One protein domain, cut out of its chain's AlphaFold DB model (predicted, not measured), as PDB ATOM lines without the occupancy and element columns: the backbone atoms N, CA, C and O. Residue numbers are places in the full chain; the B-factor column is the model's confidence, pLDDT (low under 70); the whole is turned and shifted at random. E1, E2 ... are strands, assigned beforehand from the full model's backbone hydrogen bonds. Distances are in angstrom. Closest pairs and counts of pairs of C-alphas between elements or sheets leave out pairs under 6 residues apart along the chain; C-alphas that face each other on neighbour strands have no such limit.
ATOM      1  N   GLN A 170     -39.781   2.198  40.612       50.53
ATOM      2  CA  GLN A 170     -38.320   2.302  40.617       50.53
ATOM      3  C   GLN A 170     -37.893   3.590  41.324       50.53
ATOM      4  O   GLN A 170     -38.348   4.674  40.959       50.53
ATOM      5  N   ALA A 171     -36.982   3.477  42.290       38.97
ATOM      6  CA  ALA A 171     -36.334   4.620  42.922       38.97
ATOM      7  C   ALA A 171     -34.819   4.544  42.692       38.97
ATOM      8  O   ALA A 171     -34.168   3.562  43.052       38.97
ATOM      9  N   ARG A 172     -34.253   5.596  42.089       46.78
ATOM     10  CA  ARG A 172     -32.805   5.756  41.914       46.78
ATOM     11  C   ARG A 172     -32.296   6.760  42.940       46.78
ATOM     12  O   ARG A 172     -32.618   7.942  42.851       46.78
ATOM     13  N   LEU A 173     -31.517   6.289  43.908       47.16
ATOM     14  CA  LEU A 173     -30.952   7.130  44.962       47.16
ATOM     15  C   LEU A 173     -29.607   7.721  44.506       47.16
ATOM     16  O   LEU A 173     -28.931   7.160  43.641       47.16
ATOM     17  N   LEU A 174     -29.204   8.857  45.090       41.50
ATOM     18  CA  LEU A 174     -28.012   9.612  44.658       41.50
ATOM     19  C   LEU A 174     -26.699   8.809  44.727       41.50
ATOM     20  O   LEU A 174     -25.765   9.103  43.987       41.50
ATOM     21  N   ASN A 175     -26.638   7.779  45.574       56.31
ATOM     22  CA  ASN A 175     -25.400   7.095  45.956       56.31
ATOM     23  C   ASN A 175     -25.103   5.829  45.119       56.31
ATOM     24  O   ASN A 175     -24.382   4.952  45.581       56.31
ATOM     25  N   GLY A 176     -25.714   5.672  43.939       64.94
ATOM     26  CA  GLY A 176     -25.609   4.437  43.136       64.94
ATOM     27  C   GLY A 176     -26.450   3.261  43.657       64.94
ATOM     28  O   GLY A 176     -26.451   2.188  43.064       64.94
ATOM     29  N   LEU A 177     -27.211   3.458  44.736       73.56
ATOM     30  CA  LEU A 177     -28.181   2.481  45.229       73.56
ATOM     31  C   LEU A 177     -29.447   2.497  44.365       73.56
ATOM     32  O   LEU A 177     -30.007   3.566  44.082       73.56
ATOM     33  N   TYR A 178     -29.929   1.311  44.000       79.19
ATOM     34  CA  TYR A 178     -31.229   1.128  43.364       79.19
ATOM     35  C   TYR A 178     -32.178   0.346  44.275       79.19
ATOM     36  O   TYR A 178     -31.762  -0.487  45.084       79.19
ATOM     37  N   SER A 179     -33.478   0.586  44.116       77.50
ATOM     38  CA  SER A 179     -34.501  -0.311  44.642       77.50
ATOM     39  C   SER A 179     -35.674  -0.463  43.678       77.50
ATOM     40  O   SER A 179     -36.060   0.466  42.957       77.50
ATOM     41  N   TRP A 180     -36.221  -1.676  43.651       78.19
ATOM     42  CA  TRP A 180     -37.300  -2.088  42.767       78.19
ATOM     43  C   TRP A 180     -38.391  -2.773  43.589       78.19
ATOM     44  O   TRP A 180     -38.175  -3.851  44.150       78.19
ATOM     45  N   ASN A 181     -39.560  -2.133  43.690       71.62
ATOM     46  CA  ASN A 181     -40.700  -2.713  44.392       71.62
ATOM     47  C   ASN A 181     -41.476  -3.643  43.462       71.62
ATOM     48  O   ASN A 181     -41.979  -3.218  42.417       71.62
ATOM     49  N   ARG A 182     -41.566  -4.912  43.867       67.38
ATOM     50  CA  ARG A 182     -42.237  -5.979  43.119       67.38
ATOM     51  C   ARG A 182     -43.175  -6.836  43.983       67.38
ATOM     52  O   ARG A 182     -43.906  -7.662  43.441       67.38
ATOM     53  N   GLY A 183     -43.203  -6.614  45.298       67.75
ATOM     54  CA  GLY A 183     -43.955  -7.439  46.245       67.75
ATOM     55  C   GLY A 183     -43.318  -8.814  46.479       67.75
ATOM     56  O   GLY A 183     -42.395  -9.219  45.767       67.75
ATOM     57  N   LYS A 184     -43.793  -9.525  47.510       78.56
ATOM     58  CA  LYS A 184     -43.230 -10.818  47.937       78.56
ATOM     59  C   LYS A 184     -43.249 -11.844  46.802       78.56
ATOM     60  O   LYS A 184     -44.278 -12.007  46.149       78.56
ATOM     61  N   GLN A 185     -42.138 -12.551  46.608       80.38
ATOM     62  CA  GLN A 185     -42.014 -13.620  45.612       80.38
ATOM     63  C   GLN A 185     -41.941 -15.003  46.291       80.38
ATOM     64  O   GLN A 185     -41.380 -15.111  47.384       80.38
ATOM     65  N   PRO A 186     -42.470 -16.075  45.668       81.12
ATOM     66  CA  PRO A 186     -42.289 -17.443  46.156       81.12
ATOM     67  C   PRO A 186     -40.815 -17.861  46.225       81.12
ATOM     68  O   PRO A 186     -40.002 -17.433  45.401       81.12
ATOM     69  N   SER A 187     -40.484 -18.760  47.158       87.44
ATOM     70  CA  SER A 187     -39.167 -19.415  47.197       87.44
ATOM     71  C   SER A 187     -38.866 -20.118  45.869       87.44
ATOM     72  O   SER A 187     -39.769 -20.696  45.263       87.44
ATOM     73  N   GLY A 188     -37.617 -20.064  45.409       82.56
ATOM     74  CA  GLY A 188     -37.206 -20.630  44.118       82.56
ATOM     75  C   GLY A 188     -37.497 -19.750  42.895       82.56
ATOM     76  O   GLY A 188     -37.138 -20.128  41.784       82.56
ATOM     77  N   THR A 189     -38.105 -18.570  43.068       87.38
ATOM     78  CA  THR A 189     -38.216 -17.569  41.989       87.38
ATOM     79  C   THR A 189     -36.827 -17.038  41.632       87.38
ATOM     80  O   THR A 189     -36.073 -16.671  42.531       87.38
ATOM     81  N   VAL A 190     -36.497 -16.939  40.342       88.69
ATOM     82  CA  VAL A 190     -35.249 -16.318  39.869       88.69
ATOM     83  C   VAL A 190     -35.509 -14.856  39.525       88.69
ATOM     84  O   VAL A 190     -36.377 -14.549  38.704       88.69
ATOM     85  N   VAL A 191     -34.741 -13.955  40.136       89.12
ATOM     86  CA  VAL A 191     -34.732 -12.518  39.842       89.12
ATOM     87  C   VAL A 191     -33.429 -12.173  39.136       89.12
ATOM     88  O   VAL A 191     -32.354 -12.394  39.687       89.12
ATOM     89  N   LYS A 192     -33.533 -11.576  37.948       89.06
ATOM     90  CA  LYS A 192     -32.397 -11.080  37.169       89.06
ATOM     91  C   LYS A 192     -32.411  -9.558  37.108       89.06
ATOM     92  O   LYS A 192     -33.442  -8.954  36.797       89.06
ATOM     93  N   VAL A 193     -31.250  -8.949  37.332       88.69
ATOM     94  CA  VAL A 193     -31.008  -7.523  37.087       88.69
ATOM     95  C   VAL A 193     -29.996  -7.401  35.953       88.69
ATOM     96  O   VAL A 193     -28.893  -7.937  36.032       88.69
ATOM     97  N   GLU A 194     -30.375  -6.710  34.882       85.62
ATOM     98  CA  GLU A 194     -29.545  -6.462  33.702       85.62
ATOM     99  C   GLU A 194     -29.128  -4.986  33.658       85.62
ATOM    100  O   GLU A 194     -29.936  -4.090  33.912       85.62
ATOM    101  N   LEU A 195     -27.875  -4.724  33.287       83.69
ATOM    102  CA  LEU A 195     -27.236  -3.413  33.332       83.69
ATOM    103  C   LEU A 195     -26.742  -2.970  31.948       83.69
ATOM    104  O   LEU A 195     -26.123  -3.730  31.200       83.69
ATOM    105  N   ARG A 196     -26.996  -1.697  31.627       80.50
ATOM    106  CA  ARG A 196     -26.557  -1.008  30.405       80.50
ATOM    107  C   ARG A 196     -25.848   0.299  30.758       80.50
ATOM    108  O   ARG A 196     -26.371   1.096  31.534       80.50
ATOM    109  N   ILE A 197     -24.684   0.537  30.166       74.94
ATOM    110  CA  ILE A 197     -23.873   1.744  30.385       74.94
ATOM    111  C   ILE A 197     -24.417   2.895  29.516       74.94
ATOM    112  O   ILE A 197     -24.900   2.665  28.408       74.94
ATOM    113  N   THR A 198     -24.376   4.142  29.999       66.38
ATOM    114  CA  THR A 198     -24.752   5.307  29.173       66.38
ATOM    115  C   THR A 198     -23.929   5.354  27.882       66.38
ATOM    116  O   THR A 198     -22.724   5.124  27.894       66.38
ATOM    117  N   GLY A 199     -24.595   5.635  26.760       65.50
ATOM    118  CA  GLY A 199     -24.002   5.598  25.419       65.50
ATOM    119  C   GLY A 199     -24.112   4.245  24.704       65.50
ATOM    120  O   GLY A 199     -23.946   4.210  23.489       65.50
ATOM    121  N   THR A 200     -24.458   3.148  25.394       69.06
ATOM    122  CA  THR A 200     -24.715   1.848  24.745       69.06
ATOM    123  C   THR A 200     -26.211   1.570  24.574       69.06
ATOM    124  O   THR A 200     -27.061   2.038  25.334       69.06
ATOM    125  N   THR A 201     -26.561   0.783  23.553       71.88
ATOM    126  CA  THR A 201     -27.941   0.323  23.301       71.88
ATOM    127  C   THR A 201     -28.243  -1.030  23.952       71.88
ATOM    128  O   THR A 201     -29.386  -1.273  24.338       71.88
ATOM    129  N   VAL A 202     -27.221  -1.876  24.120       74.69
ATOM    130  CA  VAL A 202     -27.305  -3.271  24.588       74.69
ATOM    131  C   VAL A 202     -26.987  -3.377  26.084       74.69
ATOM    132  O   VAL A 202     -26.071  -2.717  26.569       74.69
ATOM    133  N   TYR A 203     -27.723  -4.227  26.804       80.56
ATOM    134  CA  TYR A 203     -27.426  -4.604  28.191       80.56
ATOM    135  C   TYR A 203     -26.283  -5.629  28.195       80.56
ATOM    136  O   TYR A 203     -26.400  -6.670  27.553       80.56
ATOM    137  N   THR A 204     -25.169  -5.315  28.859       77.94
ATOM    138  CA  THR A 204     -23.891  -6.048  28.720       77.94
ATOM    139  C   THR A 204     -23.436  -6.774  29.981       77.94
ATOM    140  O   THR A 204     -22.590  -7.659  29.890       77.94
ATOM    141  N   ARG A 205     -23.984  -6.428  31.151       87.00
ATOM    142  CA  ARG A 205     -23.723  -7.101  32.434       87.00
ATOM    143  C   ARG A 205     -25.056  -7.501  33.055       87.00
ATOM    144  O   ARG A 205     -26.053  -6.804  32.869       87.00
ATOM    145  N   PHE A 206     -25.094  -8.609  33.785       90.19
ATOM    146  CA  PHE A 206     -26.268  -9.015  34.553       90.19
ATOM    147  C   PHE A 206     -25.864  -9.805  35.795       90.19
ATOM    148  O   PHE A 206     -24.763 -10.346  35.857       90.19
ATOM    149  N   LEU A 207     -26.772  -9.862  36.764       92.00
ATOM    150  CA  LEU A 207     -26.688 -10.697  37.957       92.00
ATOM    151  C   LEU A 207     -28.039 -11.390  38.173       92.00
ATOM    152  O   LEU A 207     -29.079 -10.868  37.761       92.00
ATOM    153  N   GLU A 208     -28.021 -12.556  38.813       93.62
ATOM    154  CA  GLU A 208     -29.209 -13.361  39.118       93.62
ATOM    155  C   GLU A 208     -29.163 -13.834  40.574       93.62
ATOM    156  O   GLU A 208     -28.103 -14.214  41.068       93.62
ATOM    157  N   ILE A 209     -30.312 -13.812  41.256       92.62
ATOM    158  CA  ILE A 209     -30.500 -14.401  42.590       92.62
ATOM    159  C   ILE A 209     -31.746 -15.289  42.618       92.62
ATOM    160  O   ILE A 209     -32.736 -15.023  41.930       92.62
ATOM    161  N   THR A 210     -31.722 -16.310  43.473       90.94
ATOM    162  CA  THR A 210     -32.876 -17.178  43.742       90.94
ATOM    163  C   THR A 210     -33.505 -16.798  45.077       90.94
ATOM    164  O   THR A 210     -32.839 -16.818  46.115       90.94
ATOM    165  N   VAL A 211     -34.795 -16.468  45.073       89.00
ATOM    166  CA  VAL A 211     -35.527 -16.032  46.270       89.00
ATOM    167  C   VAL A 211     -35.564 -17.146  47.310       89.00
ATOM    168  O   VAL A 211     -35.934 -18.278  47.003       89.00
ATOM    169  N   GLY A 212     -35.192 -16.814  48.548       84.62
ATOM    170  CA  GLY A 212     -35.116 -17.766  49.659       84.62
ATOM    171  C   GLY A 212     -33.808 -18.563  49.752       84.62
ATOM    172  O   GLY A 212     -33.679 -19.351  50.683       84.62
ATOM    173  N   SER A 213     -32.836 -18.348  48.856       87.19
ATOM    174  CA  SER A 213     -31.498 -18.969  48.946       87.19
ATOM    175  C   SER A 213     -30.672 -18.483  50.144       87.19
ATOM    176  O   SER A 213     -29.853 -19.230  50.666       87.19
ATOM    177  N   GLY A 214     -30.892 -17.238  50.583       84.12
ATOM    178  CA  GLY A 214     -30.077 -16.566  51.602       84.12
ATOM    179  C   GLY A 214     -28.817 -15.888  51.053       84.12
ATOM    180  O   GLY A 214     -28.158 -15.165  51.797       84.12
ATOM    181  N   GLU A 215     -28.512 -16.057  49.765       85.19
ATOM    182  CA  GLU A 215     -27.332 -15.488  49.111       85.19
ATOM    183  C   GLU A 215     -27.706 -14.301  48.207       85.19
ATOM    184  O   GLU A 215     -28.790 -14.245  47.618       85.19
ATOM    185  N   GLY A 216     -26.803 -13.322  48.132       90.06
ATOM    186  CA  GLY A 216     -26.861 -12.205  47.188       90.06
ATOM    187  C   GLY A 216     -25.876 -12.418  46.040       90.06
ATOM    188  O   GLY A 216     -25.023 -13.302  46.100       90.06
ATOM    189  N   ALA A 217     -25.957 -11.582  45.008       91.25
ATOM    190  CA  ALA A 217     -25.054 -11.633  43.862       91.25
ATOM    191  C   ALA A 217     -24.195 -10.366  43.800       91.25
ATOM    192  O   ALA A 217     -24.696  -9.262  43.995       91.25
ATOM    193  N   VAL A 218     -22.906 -10.500  43.488       91.88
ATOM    194  CA  VAL A 218     -21.990  -9.366  43.286       91.88
ATOM    195  C   VAL A 218     -21.163  -9.643  42.039       91.88
ATOM    196  O   VAL A 218     -20.686 -10.762  41.846       91.88
ATOM    197  N   ALA A 219     -21.012  -8.645  41.172       87.75
ATOM    198  CA  ALA A 219     -20.176  -8.768  39.985       87.75
ATOM    199  C   ALA A 219     -18.676  -8.807  40.361       87.75
ATOM    200  O   ALA A 219     -18.305  -8.230  41.387       87.75
ATOM    201  N   PRO A 220     -17.795  -9.431  39.550       84.25
ATOM    202  CA  PRO A 220     -16.358  -9.537  39.847       84.25
ATOM    203  C   PRO A 220     -15.654  -8.204  40.148       84.25
ATOM    204  O   PRO A 220     -14.644  -8.178  40.845       84.25
ATOM    205  N   GLU A 221     -16.184  -7.102  39.623       82.44
ATOM    206  CA  GLU A 221     -15.661  -5.743  39.767       82.44
ATOM    207  C   GLU A 221     -16.172  -5.008  41.028       82.44
ATOM    208  O   GLU A 221     -15.706  -3.911  41.325       82.44
ATOM    209  N   GLY A 222     -17.127  -5.585  41.773       83.69
ATOM    210  CA  GLY A 222     -17.668  -5.045  43.034       83.69
ATOM    211  C   GLY A 222     -18.567  -3.801  42.921       83.69
ATOM    212  O   GLY A 222     -19.137  -3.361  43.917       83.69
ATOM    213  N   ASP A 223     -18.722  -3.236  41.724       83.31
ATOM    214  CA  ASP A 223     -19.477  -2.007  41.430       83.31
ATOM    215  C   ASP A 223     -20.985  -2.231  41.180       83.31
ATOM    216  O   ASP A 223     -21.758  -1.271  41.120       83.31
ATOM    217  N   PHE A 224     -21.396  -3.491  41.022       90.25
ATOM    218  CA  PHE A 224     -22.760  -3.930  40.734       90.25
ATOM    219  C   PHE A 224     -23.115  -5.125  41.630       90.25
ATOM    220  O   PHE A 224     -22.378  -6.116  41.660       90.25
ATOM    221  N   SER A 225     -24.231  -5.041  42.358       92.31
ATOM    222  CA  SER A 225     -24.728  -6.104  43.243       92.31
ATOM    223  C   SER A 225     -26.245  -6.266  43.177       92.31
ATOM    224  O   SER A 225     -26.955  -5.362  42.744       92.31
ATOM    225  N   ILE A 226     -26.734  -7.407  43.669       91.94
ATOM    226  CA  ILE A 226     -28.106  -7.622  44.128       91.94
ATOM    227  C   ILE A 226     -28.032  -8.139  45.570       91.94
ATOM    228  O   ILE A 226     -27.374  -9.149  45.832       91.94
ATOM    229  N   ASP A 227     -28.721  -7.476  46.495       92.69
ATOM    230  CA  ASP A 227     -28.819  -7.921  47.889       92.69
ATOM    231  C   ASP A 227     -29.598  -9.249  47.989       92.69
ATOM    232  O   ASP A 227     -30.518  -9.504  47.206       92.69
ATOM    233  N   ALA A 228     -29.267 -10.091  48.973       89.69
ATOM    234  CA  ALA A 228     -29.983 -11.345  49.221       89.69
ATOM    235  C   ALA A 228     -31.476 -11.089  49.509       89.69
ATOM    236  O   ALA A 228     -31.808 -10.226  50.324       89.69
ATOM    237  N   MET A 229     -32.377 -11.855  48.879       86.88
ATOM    238  CA  MET A 229     -33.829 -11.668  49.021       86.88
ATOM    239  C   MET A 229     -34.529 -12.920  49.568       86.88
ATOM    240  O   MET A 229     -34.509 -13.992  48.954       86.88
ATOM    241  N   GLY A 230     -35.175 -12.784  50.727       84.50
ATOM    242  CA  GLY A 230     -35.973 -13.826  51.363       84.50
ATOM    243  C   GLY A 230     -37.441 -13.816  50.924       84.50
ATOM    244  O   GLY A 230     -37.945 -12.870  50.327       84.50
ATOM    245  N   ILE A 231     -38.175 -14.871  51.292       80.69
ATOM    246  CA  ILE A 231     -39.601 -15.065  50.946       80.69
ATOM    247  C   ILE A 231     -40.558 -13.994  51.511       80.69
ATOM    248  O   ILE A 231     -41.736 -13.953  51.157       80.69
ATOM    249  N   ASN A 232     -40.080 -13.156  52.434       81.12
ATOM    250  CA  ASN A 232     -40.851 -12.076  53.046       81.12
ATOM    251  C   ASN A 232     -40.539 -10.695  52.463       81.12
ATOM    252  O   ASN A 232     -41.290  -9.757  52.738       81.12
ATOM    253  N   ASP A 233     -39.492 -10.571  51.655       78.25
ATOM    254  CA  ASP A 233     -39.050  -9.300  51.099       78.25
ATOM    255  C   ASP A 233     -39.835  -8.962  49.827       78.25
ATOM    256  O   ASP A 233     -40.077  -9.810  48.971       78.25
ATOM    257  N   GLY A 234     -40.262  -7.701  49.711       75.31
ATOM    258  CA  GLY A 234     -40.968  -7.182  48.530       75.31
ATOM    259  C   GLY A 234     -40.134  -6.245  47.654       75.31
ATOM    260  O   GLY A 234     -40.663  -5.678  46.695       75.31
ATOM    261  N   LEU A 235     -38.861  -6.046  48.007       79.81
ATOM    262  CA  LEU A 235     -37.978  -5.044  47.423       79.81
ATOM    263  C   LEU A 235     -36.663  -5.697  46.989       79.81
ATOM    264  O   LEU A 235     -35.887  -6.130  47.838       79.81
ATOM    265  N   VAL A 236     -36.394  -5.708  45.686       81.81
ATOM    266  CA  VAL A 236     -35.063  -6.047  45.164       81.81
ATOM    267  C   VAL A 236     -34.192  -4.799  45.298       81.81
ATOM    268  O   VAL A 236     -34.623  -3.700  44.933       81.81
ATOM    269  N   LYS A 237     -32.986  -4.955  45.840       87.12
ATOM    270  CA  LYS A 237     -32.040  -3.868  46.136       87.12
ATOM    271  C   LYS A 237     -30.642  -4.226  45.631       87.12
ATOM    272  O   LYS A 237     -30.390  -5.388  45.312       87.12
ATOM    273  N   GLY A 238     -29.757  -3.239  45.566       84.94
ATOM    274  CA  GLY A 238     -28.336  -3.431  45.280       84.94
ATOM    275  C   GLY A 238     -27.628  -2.128  44.909       84.94
ATOM    276  O   GLY A 238     -28.234  -1.047  44.894       84.94
ATOM    277  N   THR A 239     -26.339  -2.228  44.594       85.19
ATOM    278  CA  THR A 239     -25.538  -1.138  44.018       85.19
ATOM    279  C   THR A 239     -25.467  -1.258  42.498       85.19
ATOM    280  O   THR A 239     -25.494  -2.355  41.948       85.19
ATOM    281  N   ALA A 240     -25.358  -0.127  41.804       82.12
ATOM    282  CA  ALA A 240     -24.963  -0.055  40.401       82.12
ATOM    283  C   ALA A 240     -24.213   1.268  40.123       82.12
ATOM    284  O   ALA A 240     -24.483   2.279  40.785       82.12
ATOM    285  N   PRO A 241     -23.311   1.324  39.123       79.25
ATOM    286  CA  PRO A 241     -22.563   2.535  38.806       79.25
ATOM    287  C   PRO A 241     -23.453   3.730  38.447       79.25
ATOM    288  O   PRO A 241     -24.516   3.624  37.828       79.25
ATOM    289  N   ILE A 242     -22.991   4.925  38.805       71.88
ATOM    290  CA  ILE A 242     -23.697   6.163  38.483       71.88
ATOM    291  C   ILE A 242     -23.681   6.358  36.959       71.88
ATOM    292  O   ILE A 242     -22.622   6.409  36.345       71.88
ATOM    293  N   GLY A 243     -24.865   6.477  36.345       68.25
ATOM    294  CA  GLY A 243     -25.002   6.608  34.889       68.25
ATOM    295  C   GLY A 243     -25.335   5.309  34.144       68.25
ATOM    296  O   GLY A 243     -25.150   5.253  32.930       68.25
ATOM    297  N   THR A 244     -25.846   4.270  34.811       68.50
ATOM    298  CA  THR A 244     -26.360   3.057  34.143       68.50
ATOM    299  C   THR A 244     -27.888   3.040  34.019       68.50
ATOM    300  O   THR A 244     -28.605   3.559  34.874       68.50
ATOM    301  N   THR A 245     -28.407   2.401  32.965       74.38
ATOM    302  CA  THR A 245     -29.813   1.962  32.882       74.38
ATOM    303  C   THR A 245     -29.917   0.537  33.423       74.38
ATOM    304  O   THR A 245     -29.103  -0.306  33.045       74.38
ATOM    305  N   LEU A 246     -30.922   0.254  34.253       79.44
ATOM    306  CA  LEU A 246     -31.225  -1.098  34.727       79.44
ATOM    307  C   LEU A 246     -32.503  -1.638  34.076       79.44
ATOM    308  O   LEU A 246     -33.409  -0.880  33.723       79.44
ATOM    309  N   ARG A 247     -32.577  -2.960  33.948       81.75
ATOM    310  CA  ARG A 247     -33.756  -3.730  33.540       81.75
ATOM    311  C   ARG A 247     -33.903  -4.917  34.488       81.75
ATOM    312  O   ARG A 247     -32.911  -5.454  34.966       81.75
ATOM    313  N   TYR A 248     -35.142  -5.330  34.723       83.81
ATOM    314  CA  TYR A 248     -35.478  -6.415  35.638       83.81
ATOM    315  C   TYR A 248     -36.252  -7.504  34.893       83.81
ATOM    316  O   TYR A 248     -37.116  -7.200  34.061       83.81
ATOM    317  N   SER A 249     -35.968  -8.769  35.196       82.00
ATOM    318  CA  SER A 249     -36.779  -9.902  34.748       82.00
ATOM    319  C   SER A 249     -36.967 -10.933  35.859       82.00
ATOM    320  O   SER A 249     -36.151 -11.047  36.775       82.00
ATOM    321  N   ILE A 250     -38.089 -11.653  35.805       83.00
ATOM    322  CA  ILE A 250     -38.436 -12.723  36.749       83.00
ATOM    323  C   ILE A 250     -38.687 -13.996  35.958       83.00
ATOM    324  O   ILE A 250     -39.483 -13.982  35.020       83.00
ATOM    325  N   ASN A 251     -38.009 -15.087  36.325       85.50
ATOM    326  CA  ASN A 251     -38.085 -16.381  35.635       85.50
ATOM    327  C   ASN A 251     -37.921 -16.240  34.099       85.50
ATOM    328  O   ASN A 251     -38.647 -16.853  33.321       85.50
ATOM    329  N   GLY A 252     -37.012 -15.358  33.662       72.94
ATOM    330  CA  GLY A 252     -36.764 -15.027  32.250       72.94
ATOM    331  C   GLY A 252     -37.718 -14.000  31.615       72.94
ATOM    332  O   GLY A 252     -37.412 -13.475  30.545       72.94
ATOM    333  N   VAL A 253     -38.839 -13.645  32.254       74.56
ATOM    334  CA  VAL A 253     -39.815 -12.681  31.716       74.56
ATOM    335  C   VAL A 253     -39.365 -11.247  31.997       74.56
ATOM    336  O   VAL A 253     -39.394 -10.786  33.140       74.56
ATOM    337  N   ALA A 254     -38.947 -10.531  30.951       64.88
ATOM    338  CA  ALA A 254     -38.562  -9.123  31.033       64.88
ATOM    339  C   ALA A 254     -39.756  -8.223  31.380       64.88
ATOM    340  O   ALA A 254     -40.804  -8.296  30.740       64.88
ATOM    341  N   MET A 255     -39.581  -7.340  32.366       68.62
ATOM    342  CA  MET A 255     -40.600  -6.358  32.733       68.62
ATOM    343  C   MET A 255     -40.338  -5.016  32.042       68.62
ATOM    344  O   MET A 255     -39.242  -4.457  32.115       68.62
ATOM    345  N   THR A 256     -41.355  -4.528  31.329       46.22
ATOM    346  CA  THR A 256     -41.266  -3.379  30.420       46.22
ATOM    347  C   THR A 256     -40.878  -2.083  31.134       46.22
ATOM    348  O   THR A 256     -41.308  -1.814  32.255       46.22
TER     349      THR A 256
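AT A GLANCE: This is residues 170 to 256 of the 698 residues of an uncharacterized protein of Listeria rustica (UniProt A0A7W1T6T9). With little regular structure, two small three-stranded sheets, E1-E2-E5 and E4-E3-E6, lie partly face to face as a small sandwich, and the long stretch of residues 211 to 234 runs beside E5 and over E4. The printed part, 87 residues, is all strand, E1 to E6 in chain order, with 34 residues in them and no named helix; both sheets are antiparallel. It is compact, radius of gyration of the C-alphas 12.3 A, spanning 36 by 25 by 24 A.

HOW THE PARTS SIT: E1, residues 170 to 172, forms a hairpin with E2, residues 177 to 181; N 171 and O 179 are within hydrogen-bond range, 3.2 A. E2 is antiparallel to E5, residues 235 to 239 (N 180 and O 236, 2.9 A). E3, residues 190 to 197, forms a hairpin with E4, residues 205 to 210 (N 193 and O 207, 2.9 A). E3 is antiparallel to E6, residues 244 to 250 (N 194 and O 247, 2.8 A). E3 and E5 are near each other.

IN THESE COORDINATES: E1 begins at C-alpha 170 (-38.320, 2.302, 40.617). E3 measures 23.4 A, E6 20.0 A. E6 ends at C-alpha 250 (-38.436, -12.723, 36.749).

THE WHOLE: The printed part has no cut. The link E4 to E5 is long. Mean pLDDT of the printed part is 78.7; 17 residues are under 70, among them 170 to 176.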